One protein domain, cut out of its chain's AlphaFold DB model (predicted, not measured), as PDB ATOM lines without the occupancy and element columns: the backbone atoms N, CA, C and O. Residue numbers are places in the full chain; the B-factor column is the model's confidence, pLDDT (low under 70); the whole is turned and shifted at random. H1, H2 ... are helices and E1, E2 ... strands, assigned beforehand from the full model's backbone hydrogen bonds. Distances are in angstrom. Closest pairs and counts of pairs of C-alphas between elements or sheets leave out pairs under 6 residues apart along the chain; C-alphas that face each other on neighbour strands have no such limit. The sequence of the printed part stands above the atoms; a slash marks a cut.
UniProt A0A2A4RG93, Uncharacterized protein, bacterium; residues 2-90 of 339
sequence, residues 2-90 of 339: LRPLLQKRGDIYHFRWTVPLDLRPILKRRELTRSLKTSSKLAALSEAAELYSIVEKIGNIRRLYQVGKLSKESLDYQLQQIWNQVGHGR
ATOM      1  N   LEU A   2     244.667 194.220 173.987       36.50
ATOM      2  CA  LEU A   2     245.739 195.170 173.701       36.50
ATOM      3  C   LEU A   2     247.046 194.605 174.281       36.50
ATOM      4  O   LEU A   2     247.031 194.006 175.359       36.50
ATOM      5  N   ARG A   3     248.175 194.719 173.567       52.56
ATOM      6  CA  ARG A   3     249.468 194.360 174.172       52.56
ATOM      7  C   ARG A   3     249.649 195.228 175.423       52.56
ATOM      8  O   ARG A   3     249.445 196.438 175.322       52.56
ATOM      9  N   PRO A   4     250.029 194.653 176.576       75.50
ATOM     10  CA  PRO A   4     250.339 195.464 177.740       75.50
ATOM     11  C   PRO A   4     251.474 196.423 177.369       75.50
ATOM     12  O   PRO A   4     252.519 195.992 176.872       75.50
ATOM     13  N   LEU A   5     251.237 197.724 177.575       88.38
ATOM     14  CA  LEU A   5     252.220 198.776 177.292       88.38
ATOM     15  C   LEU A   5     253.460 198.635 178.182       88.38
ATOM     16  O   LEU A   5     254.527 199.119 177.838       88.38
ATOM     17  N   LEU A   6     253.336 197.925 179.303       91.31
ATOM     18  CA  LEU A   6     254.421 197.614 180.217       91.31
ATOM     19  C   LEU A   6     254.955 196.194 179.969       91.31
ATOM     20  O   LEU A   6     254.210 195.217 180.049       91.31
ATOM     21  N   GLN A   7     256.252 196.068 179.695       92.12
ATOM     22  CA  GLN A   7     256.925 194.805 179.372       92.12
ATOM     23  C   GLN A   7     258.155 194.615 180.263       92.12
ATOM     24  O   GLN A   7     258.989 195.510 180.353       92.12
ATOM     25  N   LYS A   8     258.312 193.443 180.889       91.12
ATOM     26  CA  LYS A   8     259.540 193.098 181.626       91.12
ATOM     27  C   LYS A   8     260.573 192.504 180.659       91.12
ATOM     28  O   LYS A   8     260.239 191.587 179.909       91.12
ATOM     29  N   ARG A   9     261.807 193.016 180.658       89.88
ATOM     30  CA  ARG A   9     262.948 192.467 179.903       89.88
ATOM     31  C   ARG A   9     264.125 192.268 180.853       89.88
ATOM     32  O   ARG A   9     264.665 193.238 181.377       89.88
ATOM     33  N   GLY A  10     264.501 191.012 181.089       92.62
ATOM     34  CA  GLY A  10     265.395 190.679 182.200       92.62
ATOM     35  C   GLY A  10     264.761 191.120 183.520       92.62
ATOM     36  O   GLY A  10     263.596 190.806 183.774       92.62
ATOM     37  N   ASP A  11     265.491 191.914 184.300       93.56
ATOM     38  CA  ASP A  11     265.003 192.473 185.562       93.56
ATOM     39  C   ASP A  11     264.413 193.873 185.456       93.56
ATOM     40  O   ASP A  11     263.899 194.374 186.445       93.56
ATOM     41  N   ILE A  12     264.405 194.498 184.279       95.25
ATOM     42  CA  ILE A  12     263.951 195.884 184.132       95.25
ATOM     43  C   ILE A  12     262.626 195.932 183.370       95.25
ATOM     44  O   ILE A  12     262.420 195.239 182.368       95.25
ATOM     45  N   TYR A  13     261.702 196.768 183.836       93.19
ATOM     46  CA  TYR A  13     260.491 197.099 183.094       93.19
ATOM     47  C   TYR A  13     260.752 198.160 182.021       93.19
ATOM     48  O   TYR A  13     261.505 199.118 182.199       93.19
ATOM     49  N   HIS A  14     260.074 197.995 180.892       94.12
ATOM     50  CA  HIS A  14     260.062 198.913 179.768       94.12
ATOM     51  C   HIS A  14     258.622 199.281 179.433       94.12
ATOM     52  O   HIS A  14     257.755 198.410 179.358       94.12
ATOM     53  N   PHE A  15     258.383 200.557 179.162       94.19
ATOM     54  CA  PHE A  15     257.197 200.987 178.443       94.19
ATOM     55  C   PHE A  15     257.437 200.794 176.944       94.19
ATOM     56  O   PHE A  15     258.477 201.211 176.432       94.19
ATOM     57  N   ARG A  16     256.501 200.160 176.239       93.31
ATOM     58  CA  ARG A  16     256.538 199.944 174.793       93.31
ATOM     59  C   ARG A  16     255.141 200.092 174.202       93.31
ATOM     60  O   ARG A  16     254.261 199.271 174.455       93.31
ATOM     61  N   TRP A  17     254.972 201.097 173.355       93.69
ATOM     62  CA  TRP A  17     253.758 201.336 172.585       93.69
ATOM     63  C   TRP A  17     254.072 201.325 171.088       93.69
ATOM     64  O   TRP A  17     254.999 201.995 170.635       93.69
ATOM     65  N   THR A  18     253.315 200.548 170.315       90.88
ATOM     66  CA  THR A  18     253.445 200.500 168.854       90.88
ATOM     67  C   THR A  18     252.588 201.602 168.241       90.88
ATOM     68  O   THR A  18     251.395 201.689 168.526       90.88
ATOM     69  N   VAL A  19     253.194 202.433 167.393       90.75
ATOM     70  CA  VAL A  19     252.508 203.552 166.740       90.75
ATOM     71  C   VAL A  19     251.591 203.009 165.629       90.75
ATOM     72  O   VAL A  19     252.086 202.274 164.755       90.75
ATOM     73  N   PRO A  20     250.286 203.358 165.628       90.56
ATOM     74  CA  PRO A  20     249.355 202.996 164.559       90.56
ATOM     75  C   PRO A  20     249.842 203.455 163.182       90.56
ATOM     76  O   PRO A  20     250.455 204.515 163.076       90.56
ATOM     77  N   LEU A  21     249.591 202.656 162.137       87.31
ATOM     78  CA  LEU A  21     250.131 202.868 160.784       87.31
ATOM     79  C   LEU A  21     249.847 204.268 160.229       87.31
ATOM     80  O   LEU A  21     250.755 204.909 159.708       87.31
ATOM     81  N   ASP A  22     248.623 204.746 160.414       86.69
ATOM     82  CA  ASP A  22     248.138 206.067 160.015       86.69
ATOM     83  C   ASP A  22     248.876 207.219 160.714       86.69
ATOM     84  O   ASP A  22     249.046 208.287 160.133       86.69
ATOM     85  N   LEU A  23     249.397 206.992 161.924       92.00
ATOM     86  CA  LEU A  23     250.128 208.003 162.691       92.00
ATOM     87  C   LEU A  23     251.642 207.985 162.443       92.00
ATOM     88  O   LEU A  23     252.338 208.941 162.794       92.00
ATOM     89  N   ARG A  24     252.187 206.918 161.842       91.69
ATOM     90  CA  ARG A  24     253.636 206.788 161.596       91.69
ATOM     91  C   ARG A  24     254.208 207.900 160.708       91.69
ATOM     92  O   ARG A  24     255.302 208.359 161.039       91.69
ATOM     93  N   PRO A  25     253.533 208.363 159.633       90.38
ATOM     94  CA  PRO A  25     254.027 209.479 158.824       90.38
ATOM     95  C   PRO A  25     254.152 210.786 159.619       90.38
ATOM     96  O   PRO A  25     255.087 211.551 159.393       90.38
ATOM     97  N   ILE A  26     253.248 211.005 160.580       90.69
ATOM     98  CA  ILE A  26     253.163 212.229 161.387       90.69
ATOM     99  C   ILE A  26     254.219 212.203 162.497       90.69
ATOM    100  O   ILE A  26     255.037 213.114 162.619       90.69
ATOM    101  N   LEU A  27     254.243 211.120 163.280       88.44
ATOM    102  CA  LEU A  27     255.139 210.966 164.433       88.44
ATOM    103  C   LEU A  27     256.564 210.545 164.039       88.44
ATOM    104  O   LEU A  27     257.468 210.557 164.875       88.44
ATOM    105  N   LYS A  28     256.772 210.139 162.778       90.38
ATOM    106  CA  LYS A  28     258.052 209.669 162.211       90.38
ATOM    107  C   LYS A  28     258.703 208.548 163.030       90.38
ATOM    108  O   LYS A  28     259.927 208.421 163.099       90.38
ATOM    109  N   ARG A  29     257.883 207.721 163.683       89.31
ATOM    110  CA  ARG A  29     258.304 206.626 164.566       89.31
ATOM    111  C   ARG A  29     257.374 205.434 164.404       89.31
ATOM    112  O   ARG A  29     256.182 205.586 164.161       89.31
ATOM    113  N   ARG A  30     257.937 204.235 164.560       88.19
ATOM    114  CA  ARG A  30     257.185 202.969 164.543       88.19
ATOM    115  C   ARG A  30     256.760 202.533 165.942       88.19
ATOM    116  O   ARG A  30     255.725 201.896 166.097       88.19
ATOM    117  N   GLU A  31     257.550 202.886 166.952       90.06
ATOM    118  CA  GLU A  31     257.309 202.533 168.348       90.06
ATOM    119  C   GLU A  31     257.821 203.634 169.283       90.06
ATOM    120  O   GLU A  31     258.829 204.287 169.000       90.06
ATOM    121  N   LEU A  32     257.150 203.784 170.423       90.62
ATOM    122  CA  LEU A  32     257.613 204.511 171.600       90.62
ATOM    123  C   LEU A  32     258.111 203.491 172.621       90.62
ATOM    124  O   LEU A  32     257.320 202.702 173.134       90.62
ATOM    125  N   THR A  33     259.412 203.494 172.916       92.81
ATOM    126  CA  THR A  33     260.009 202.599 173.920       92.81
ATOM    127  C   THR A  33     260.802 203.403 174.946       92.81
ATOM    128  O   THR A  33     261.642 204.211 174.559       92.81
ATOM    129  N   ARG A  34     260.584 203.154 176.242       92.75
ATOM    130  CA  ARG A  34     261.347 203.762 177.347       92.75
ATOM    131  C   ARG A  34     261.680 202.710 178.402       92.75
ATOM    132  O   ARG A  34     260.799 201.976 178.839       92.75
ATOM    133  N   SER A  35     262.947 202.615 178.805       93.62
ATOM    134  CA  SER A  35     263.325 201.832 179.990       93.62
ATOM    135  C   SER A  35     262.918 202.596 181.246       93.62
ATOM    136  O   SER A  35     263.183 203.791 181.340       93.62
ATOM    137  N   LEU A  36     262.295 201.904 182.194       92.00
ATOM    138  CA  LEU A  36     261.815 202.482 183.451       92.00
ATOM    139  C   LEU A  36     262.803 202.236 184.601       92.00
ATOM    140  O   LEU A  36     262.525 202.593 185.736       92.00
ATOM    141  N   LYS A  37     263.950 201.597 184.307       93.44
ATOM    142  CA  LYS A  37     265.085 201.367 185.223       93.44
ATOM    143  C   LYS A  37     264.716 200.754 186.584       93.44
ATOM    144  O   LYS A  37     265.457 200.896 187.547       93.44
ATOM    145  N   THR A  38     263.600 200.037 186.660       88.19
ATOM    146  CA  THR A  38     263.128 199.402 187.891       88.19
ATOM    147  C   THR A  38     262.625 197.990 187.624       88.19
ATOM    148  O   THR A  38     262.065 197.701 186.560       88.19
ATOM    149  N   SER A  39     262.833 197.112 188.602       87.88
ATOM    150  CA  SER A  39     262.337 195.734 188.632       87.88
ATOM    151  C   SER A  39     260.995 195.597 189.347       87.88
ATOM    152  O   SER A  39     260.340 194.555 189.244       87.88
ATOM    153  N   SER A  40     260.549 196.652 190.035       87.88
ATOM    154  CA  SER A  40     259.253 196.707 190.704       87.88
ATOM    155  C   SER A  40     258.165 197.110 189.713       87.88
ATOM    156  O   SER A  40     258.226 198.172 189.100       87.88
ATOM    157  N   LYS A  41     257.130 196.273 189.572       74.69
ATOM    158  CA  LYS A  41     255.998 196.538 188.669       74.69
ATOM    159  C   LYS A  41     255.250 197.821 189.042       74.69
ATOM    160  O   LYS A  41     254.804 198.537 188.156       74.69
ATOM    161  N   LEU A  42     255.105 198.090 190.340       68.44
ATOM    162  CA  LEU A  42     254.390 199.265 190.833       68.44
ATOM    163  C   LEU A  42     255.183 200.548 190.562       68.44
ATOM    164  O   LEU A  42     254.631 201.489 190.002       68.44
ATOM    165  N   ALA A  43     256.485 200.541 190.864       68.06
ATOM    166  CA  ALA A  43     257.370 201.651 190.523       68.06
ATOM    167  C   ALA A  43     257.385 201.881 189.005       68.06
ATOM    168  O   ALA A  43     257.246 203.005 188.547       68.06
ATOM    169  N   ALA A  44     257.431 200.808 188.212       78.50
ATOM    170  CA  ALA A  44     257.364 200.902 186.760       78.50
ATOM    171  C   ALA A  44     256.049 201.527 186.260       78.50
ATOM    172  O   ALA A  44     256.063 202.299 185.308       78.50
ATOM    173  N   LEU A  45     254.908 201.214 186.883       73.81
ATOM    174  CA  LEU A  45     253.630 201.850 186.547       73.81
ATOM    175  C   LEU A  45     253.632 203.344 186.885       73.81
ATOM    176  O   LEU A  45     253.165 204.135 186.070       73.81
ATOM    177  N   SER A  46     254.180 203.717 188.043       75.00
ATOM    178  CA  SER A  46     254.319 205.117 188.455       75.00
ATOM    179  C   SER A  46     255.210 205.899 187.482       75.00
ATOM    180  O   SER A  46     254.769 206.907 186.939       75.00
ATOM    181  N   GLU A  47     256.392 205.372 187.156       79.75
ATOM    182  CA  GLU A  47     257.328 205.956 186.180       79.75
ATOM    183  C   GLU A  47     256.745 206.037 184.758       79.75
ATOM    184  O   GLU A  47     257.106 206.899 183.957       79.75
ATOM    185  N   ALA A  48     255.834 205.125 184.407       87.19
ATOM    186  CA  ALA A  48     255.190 205.101 183.101       87.19
ATOM    187  C   ALA A  48     253.928 205.974 183.014       87.19
ATOM    188  O   ALA A  48     253.385 206.104 181.914       87.19
ATOM    189  N   ALA A  49     253.435 206.552 184.115       81.69
ATOM    190  CA  ALA A  49     252.128 207.212 184.167       81.69
ATOM    191  C   ALA A  49     251.975 208.329 183.119       81.69
ATOM    192  O   ALA A  49     250.973 208.381 182.403       81.69
ATOM    193  N   GLU A  50     253.004 209.162 182.947       83.44
ATOM    194  CA  GLU A  50     253.018 210.212 181.920       83.44
ATOM    195  C   GLU A  50     252.923 209.632 180.503       83.44
ATOM    196  O   GLU A  50     252.176 210.137 179.664       83.44
ATOM    197  N   LEU A  51     253.622 208.525 180.232       89.25
ATOM    198  CA  LEU A  51     253.588 207.860 178.928       89.25
ATOM    199  C   LEU A  51     252.215 207.247 178.642       89.25
ATOM    200  O   LEU A  51     251.744 207.313 177.507       89.25
ATOM    201  N   TYR A  52     251.559 206.680 179.659       86.62
ATOM    202  CA  TYR A  52     250.174 206.217 179.550       86.62
ATOM    203  C   TYR A  52     249.234 207.369 179.186       86.62
ATOM    204  O   TYR A  52     248.454 207.234 178.243       86.62
ATOM    205  N   SER A  53     249.356 208.513 179.868       84.25
ATOM    206  CA  SER A  53     248.555 209.707 179.574       84.25
ATOM    207  C   SER A  53     248.776 210.207 178.145       84.25
ATOM    208  O   SER A  53     247.820 210.524 177.437       84.25
ATOM    209  N   ILE A  54     250.024 210.226 177.674       89.50
ATOM    210  CA  ILE A  54     250.361 210.624 176.300       89.50
ATOM    211  C   ILE A  54     249.717 209.684 175.278       89.50
ATOM    212  O   ILE A  54     249.093 210.150 174.325       89.50
ATOM    213  N   VAL A  55     249.830 208.367 175.477       90.88
ATOM    214  CA  VAL A  55     249.222 207.379 174.573       90.88
ATOM    215  C   VAL A  55     247.697 207.504 174.556       90.88
ATOM    216  O   VAL A  55     247.098 207.425 173.484       90.88
ATOM    217  N   GLU A  56     247.065 207.756 175.704       83.81
ATOM    218  CA  GLU A  56     245.620 208.001 175.786       83.81
ATOM    219  C   GLU A  56     245.217 209.267 175.013       83.81
ATOM    220  O   GLU A  56     244.299 209.214 174.192       83.81
ATOM    221  N   LYS A  57     245.941 210.381 175.189       88.75
ATOM    222  CA  LYS A  57     245.698 211.634 174.450       88.75
ATOM    223  C   LYS A  57     245.827 211.438 172.939       88.75
ATOM    224  O   LYS A  57     244.939 211.855 172.197       88.75
ATOM    225  N   ILE A  58     246.880 210.754 172.485       93.12
ATOM    226  CA  ILE A  58     247.065 210.415 171.064       93.12
ATOM    227  C   ILE A  58     245.890 209.567 170.561       93.12
ATOM    228  O   ILE A  58     245.338 209.843 169.495       93.12
ATOM    229  N   GLY A  59     245.462 208.570 171.340       86.44
ATOM    230  CA  GLY A  59     244.304 207.740 171.018       86.44
ATOM    231  C   GLY A  59     243.001 208.539 170.899       86.44
ATOM    232  O   GLY A  59     242.194 208.259 170.015       86.44
ATOM    233  N   ASN A  60     242.789 209.547 171.746       83.25
ATOM    234  CA  ASN A  60     241.607 210.414 171.699       83.25
ATOM    235  C   ASN A  60     241.585 211.281 170.438       83.25
ATOM    236  O   ASN A  60     240.576 211.319 169.738       83.25
ATOM    237  N   ILE A  61     242.705 211.925 170.111       89.44
ATOM    238  CA  ILE A  61     242.819 212.783 168.923       89.44
ATOM    239  C   ILE A  61     242.648 211.954 167.653       89.44
ATOM    240  O   ILE A  61     241.891 212.337 166.761       89.44
ATOM    241  N   ARG A  62     243.288 210.781 167.596       92.44
ATOM    242  CA  ARG A  62     243.119 209.838 166.488       92.44
ATOM    243  C   ARG A  62     241.649 209.464 166.301       92.44
ATOM    244  O   ARG A  62     241.156 209.526 165.181       92.44
ATOM    245  N   ARG A  63     240.929 209.155 167.387       83.94
ATOM    246  CA  ARG A  63     239.487 208.867 167.330       83.94
ATOM    247  C   ARG A  63     238.683 210.044 166.777       83.94
ATOM    248  O   ARG A  63     237.821 209.821 165.935       83.94
ATOM    249  N   LEU A  64     238.968 211.277 167.207       79.88
ATOM    250  CA  LEU A  64     238.291 212.481 166.701       79.88
ATOM    251  C   LEU A  64     238.509 212.684 165.196       79.88
ATOM    252  O   LEU A  64     237.562 213.003 164.479       79.88
ATOM    253  N   TYR A  65     239.729 212.450 164.715       88.94
ATOM    254  CA  TYR A  65     240.041 212.476 163.287       88.94
ATOM    255  C   TYR A  65     239.280 211.397 162.510       88.94
ATOM    256  O   TYR A  65     238.646 211.693 161.500       88.94
ATOM    257  N   GLN A  66     239.250 210.165 163.021       82.94
ATOM    258  CA  GLN A  66     238.571 209.040 162.370       82.94
ATOM    259  C   GLN A  66     237.055 209.239 162.227       82.94
ATOM    260  O   GLN A  66     236.460 208.740 161.274       82.94
ATOM    261  N   VAL A  67     236.423 209.984 163.140       81.56
ATOM    262  CA  VAL A  67     234.993 210.341 163.045       81.56
ATOM    263  C   VAL A  67     234.740 211.646 162.281       81.56
ATOM    264  O   VAL A  67     233.622 212.154 162.296       81.56
ATOM    265  N   GLY A  68     235.761 212.222 161.639       82.94
ATOM    266  CA  GLY A  68     235.641 213.459 160.860       82.94
ATOM    267  C   GLY A  68     235.404 214.718 161.698       82.94
ATOM    268  O   GLY A  68     235.061 215.757 161.142       82.94
ATOM    269  N   LYS A  69     235.589 214.649 163.024       84.06
ATOM    270  CA  LYS A  69     235.488 215.806 163.933       84.06
ATOM    271  C   LYS A  69     236.775 216.629 163.996       84.06
ATOM    272  O   LYS A  69     236.795 217.672 164.640       84.06
ATOM    273  N   LEU A  70     237.849 216.153 163.369       86.94
ATOM    274  CA  LEU A  70     239.141 216.822 163.335       86.94
ATOM    275  C   LEU A  70     239.691 216.796 161.908       86.94
ATOM    276  O   LEU A  70     239.684 215.744 161.271       86.94
ATOM    277  N   SER A  71     240.169 217.940 161.409       92.31
ATOM    278  CA  SER A  71     240.849 217.999 160.111       92.31
ATOM    279  C   SER A  71     242.223 217.327 160.181       92.31
ATOM    280  O   SER A  71     242.779 217.133 161.266       92.31
ATOM    281  N   LYS A  72     242.802 216.997 159.023       91.25
ATOM    282  CA  LYS A  72     244.138 216.394 158.959       91.25
ATOM    283  C   LYS A  72     245.220 217.349 159.472       91.25
ATOM    284  O   LYS A  72     246.097 216.939 160.219       91.25
ATOM    285  N   GLU A  73     245.119 218.630 159.146       91.25
ATOM    286  CA  GLU A  73     246.046 219.671 159.603       91.25
ATOM    287  C   GLU A  73     245.980 219.825 161.128       91.25
ATOM    288  O   GLU A  73     247.003 219.958 161.801       91.25
ATOM    289  N   SER A  74     244.768 219.742 161.687       88.69
ATOM    290  CA  SER A  74     244.541 219.815 163.132       88.69
ATOM    291  C   SER A  74     245.047 218.565 163.857       88.69
ATOM    292  O   SER A  74     245.617 218.680 164.943       88.69
ATOM    293  N   LEU A  75     244.878 217.379 163.258       92.31
ATOM    294  CA  LEU A  75     245.479 216.130 163.734       92.31
ATOM    295  C   LEU A  75     247.003 216.266 163.796       92.31
ATOM    296  O   LEU A  75     247.590 216.038 164.854       92.31
ATOM    297  N   ASP A  76     247.628 216.660 162.684       91.19
ATOM    298  CA  ASP A  76     249.080 216.783 162.567       91.19
ATOM    299  C   ASP A  76     249.634 217.747 163.622       91.19
ATOM    300  O   ASP A  76     250.576 217.407 164.343       91.19
ATOM    301  N   TYR A  77     249.005 218.917 163.777       90.31
ATOM    302  CA  TYR A  77     249.396 219.914 164.770       90.31
ATOM    303  C   TYR A  77     249.295 219.382 166.204       90.31
ATOM    304  O   TYR A  77     250.267 219.442 166.960       90.31
ATOM    305  N   GLN A  78     248.145 218.823 166.595       90.38
ATOM    306  CA  GLN A  78     247.943 218.354 167.970       90.38
ATOM    307  C   GLN A  78     248.844 217.166 168.314       90.38
ATOM    308  O   GLN A  78     249.388 217.096 169.422       90.38
ATOM    309  N   LEU A  79     249.049 216.250 167.364       92.38
ATOM    310  CA  LEU A  79     249.973 215.138 167.544       92.38
ATOM    311  C   LEU A  79     251.405 215.628 167.712       92.38
ATOM    312  O   LEU A  79     252.089 215.131 168.602       92.38
ATOM    313  N   GLN A  80     251.852 216.620 166.939       89.12
ATOM    314  CA  GLN A  80     253.179 217.211 167.130       89.12
ATOM    315  C   GLN A  80     253.319 217.881 168.503       89.12
ATOM    316  O   GLN A  80     254.323 217.659 169.176       89.12
ATOM    317  N   GLN A  81     252.310 218.626 168.970       87.12
ATOM    318  CA  GLN A  81     252.340 219.268 170.292       87.12
ATOM    319  C   GLN A  81     252.488 218.253 171.432       87.12
ATOM    320  O   GLN A  81     253.340 218.416 172.306       87.12
ATOM    321  N   ILE A  82     251.706 217.172 171.406       87.75
ATOM    322  CA  ILE A  82     251.814 216.103 172.409       87.75
ATOM    323  C   ILE A  82     253.136 215.353 172.260       87.75
ATOM    324  O   ILE A  82     253.779 215.022 173.253       87.75
ATOM    325  N   TRP A  83     253.573 215.097 171.030       87.81
ATOM    326  CA  TRP A  83     254.801 214.354 170.778       87.81
ATOM    327  C   TRP A  83     256.056 215.110 171.227       87.81
ATOM    328  O   TRP A  83     257.008 214.496 171.705       87.81
ATOM    329  N   ASN A  84     256.045 216.443 171.180       82.38
ATOM    330  CA  ASN A  84     257.128 217.266 171.718       82.38
ATOM    331  C   ASN A  84     257.318 217.061 173.234       82.38
ATOM    332  O   ASN A  84     258.449 217.110 173.718       82.38
ATOM    333  N   GLN A  85     256.252 216.724 173.973       79.06
ATOM    334  CA  GLN A  85     256.332 216.381 175.403       79.06
ATOM    335  C   GLN A  85     257.111 215.075 175.635       79.06
ATOM    336  O   GLN A  85     257.751 214.906 176.668       79.06
ATOM    337  N   VAL A  86     257.118 214.172 174.649       77.62
ATOM    338  CA  VAL A  86     257.917 212.935 174.677       77.62
ATOM    339  C   VAL A  86     259.394 213.225 174.385       77.62
ATOM    340  O   VAL A  86     260.274 212.589 174.961       77.62
ATOM    341  N   GLY A  87     259.675 214.172 173.481       61.31
ATOM    342  CA  GLY A  87     261.022 214.483 172.983       61.31
ATOM    343  C   GLY A  87     261.898 215.317 173.925       61.31
ATOM    344  O   GLY A  87     263.115 215.141 173.922       61.31
ATOM    345  N   HIS A  88     261.309 216.180 174.761       42.34
ATOM    346  CA  HIS A  88     262.055 217.029 175.706       42.34
ATOM    347  C   HIS A  88     262.408 216.348 177.044       42.34
ATOM    348  O   HIS A  88     263.043 216.956 177.903       42.34
ATOM    349  N   GLY A  89     262.085 215.064 177.215       40.47
ATOM    350  CA  GLY A  89     262.392 214.291 178.418       40.47
ATOM    351  C   GLY A  89     263.827 213.752 178.500       40.47
ATOM    352  O   GLY A  89     264.015 212.536 178.555       40.47
ATOM    353  N   ARG A  90     264.832 214.631 178.637       37.19
ATOM    354  CA  ARG A  90     265.791 214.443 179.741       37.19
ATOM    355  C   ARG A  90     265.030 214.848 181.002       37.19
ATOM    356  O   ARG A  90     265.033 216.008 181.388       37.19
TER     357      ARG A  90
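Overview. This is residues 2 to 90 of the 339 residues of an uncharacterized protein of bacterium (UniProt A0A2A4RG93). A long helix, H2, runs along one face of a small twisted sheet of three strands, and H3 folds back beside H2 to make a helical hairpin. Short H1, between E2 and E3 in the chain, sits beyond one end of the sheet and touches H3. The printed part has 89 residues, with named elements in the order E1 E2 H1 E3 H2 H3; the sheet E1 - E2 - E3 is antiparallel and the class is mixed, helices and strands. It is only just compact, close to loose, with a radius of gyration of the C-alphas of 14.1 A, and only just elongated, spanning 43 by 28 by 20 A.

Along the chain. Find C-alpha 6 at (254.421, 197.614, 180.217), where E1 begins, residues 6 to 9, 10.0 A. E2 follows, residues 12 to 18, 19.1 A, then H1, residues 21 to 27, 10.2 A, and E3, residues 31 to 35, 13.1 A. H2, residues 41 to 66, covers 33.9 A, with a kink of 54 degrees near residue 48. H3, residues 72 to 87, runs 22.0 A to C-alpha 87 at (261.022, 214.483, 172.983).

Arrangement. Look at hairpin E1 and E2: N 7 and O 14 are 2.8 A apart. Between antiparallel E2 and E3, N 15 and O 34 are 2.8 A apart. H2 is on this sheet in two layers, a helix on one face, at a height of 9.9 A; its closest C-alphas to E2 are Ala 44 and Tyr 13, 6.1 A. H2 and H3 touch at Tyr 65 and Leu 75, C-alphas 6.6 A apart, at a shallow tilt of 13 degrees, opposite ways. H3, with residues 76 to 83 alone, touches H1; the closest C-alphas, Asp 76 and Ile 26, are 6.2 A apart. O i to N i+4 pairs within hydrogen-bond range number 1 of 3 in H1, beside 2 of 4 O i to N i+3 pairs, 20 of 22 in H2 and 10 of 12 in H3.

Size, cuts and confidence. The C-alphas farthest apart, Asp 11 and Gly 68, are 43.7 A apart. The printed part has no cut, and its links between named elements are tight. Look for pLDDT under 70 at residues 2 to 3, 42 to 43 and 87 to 90.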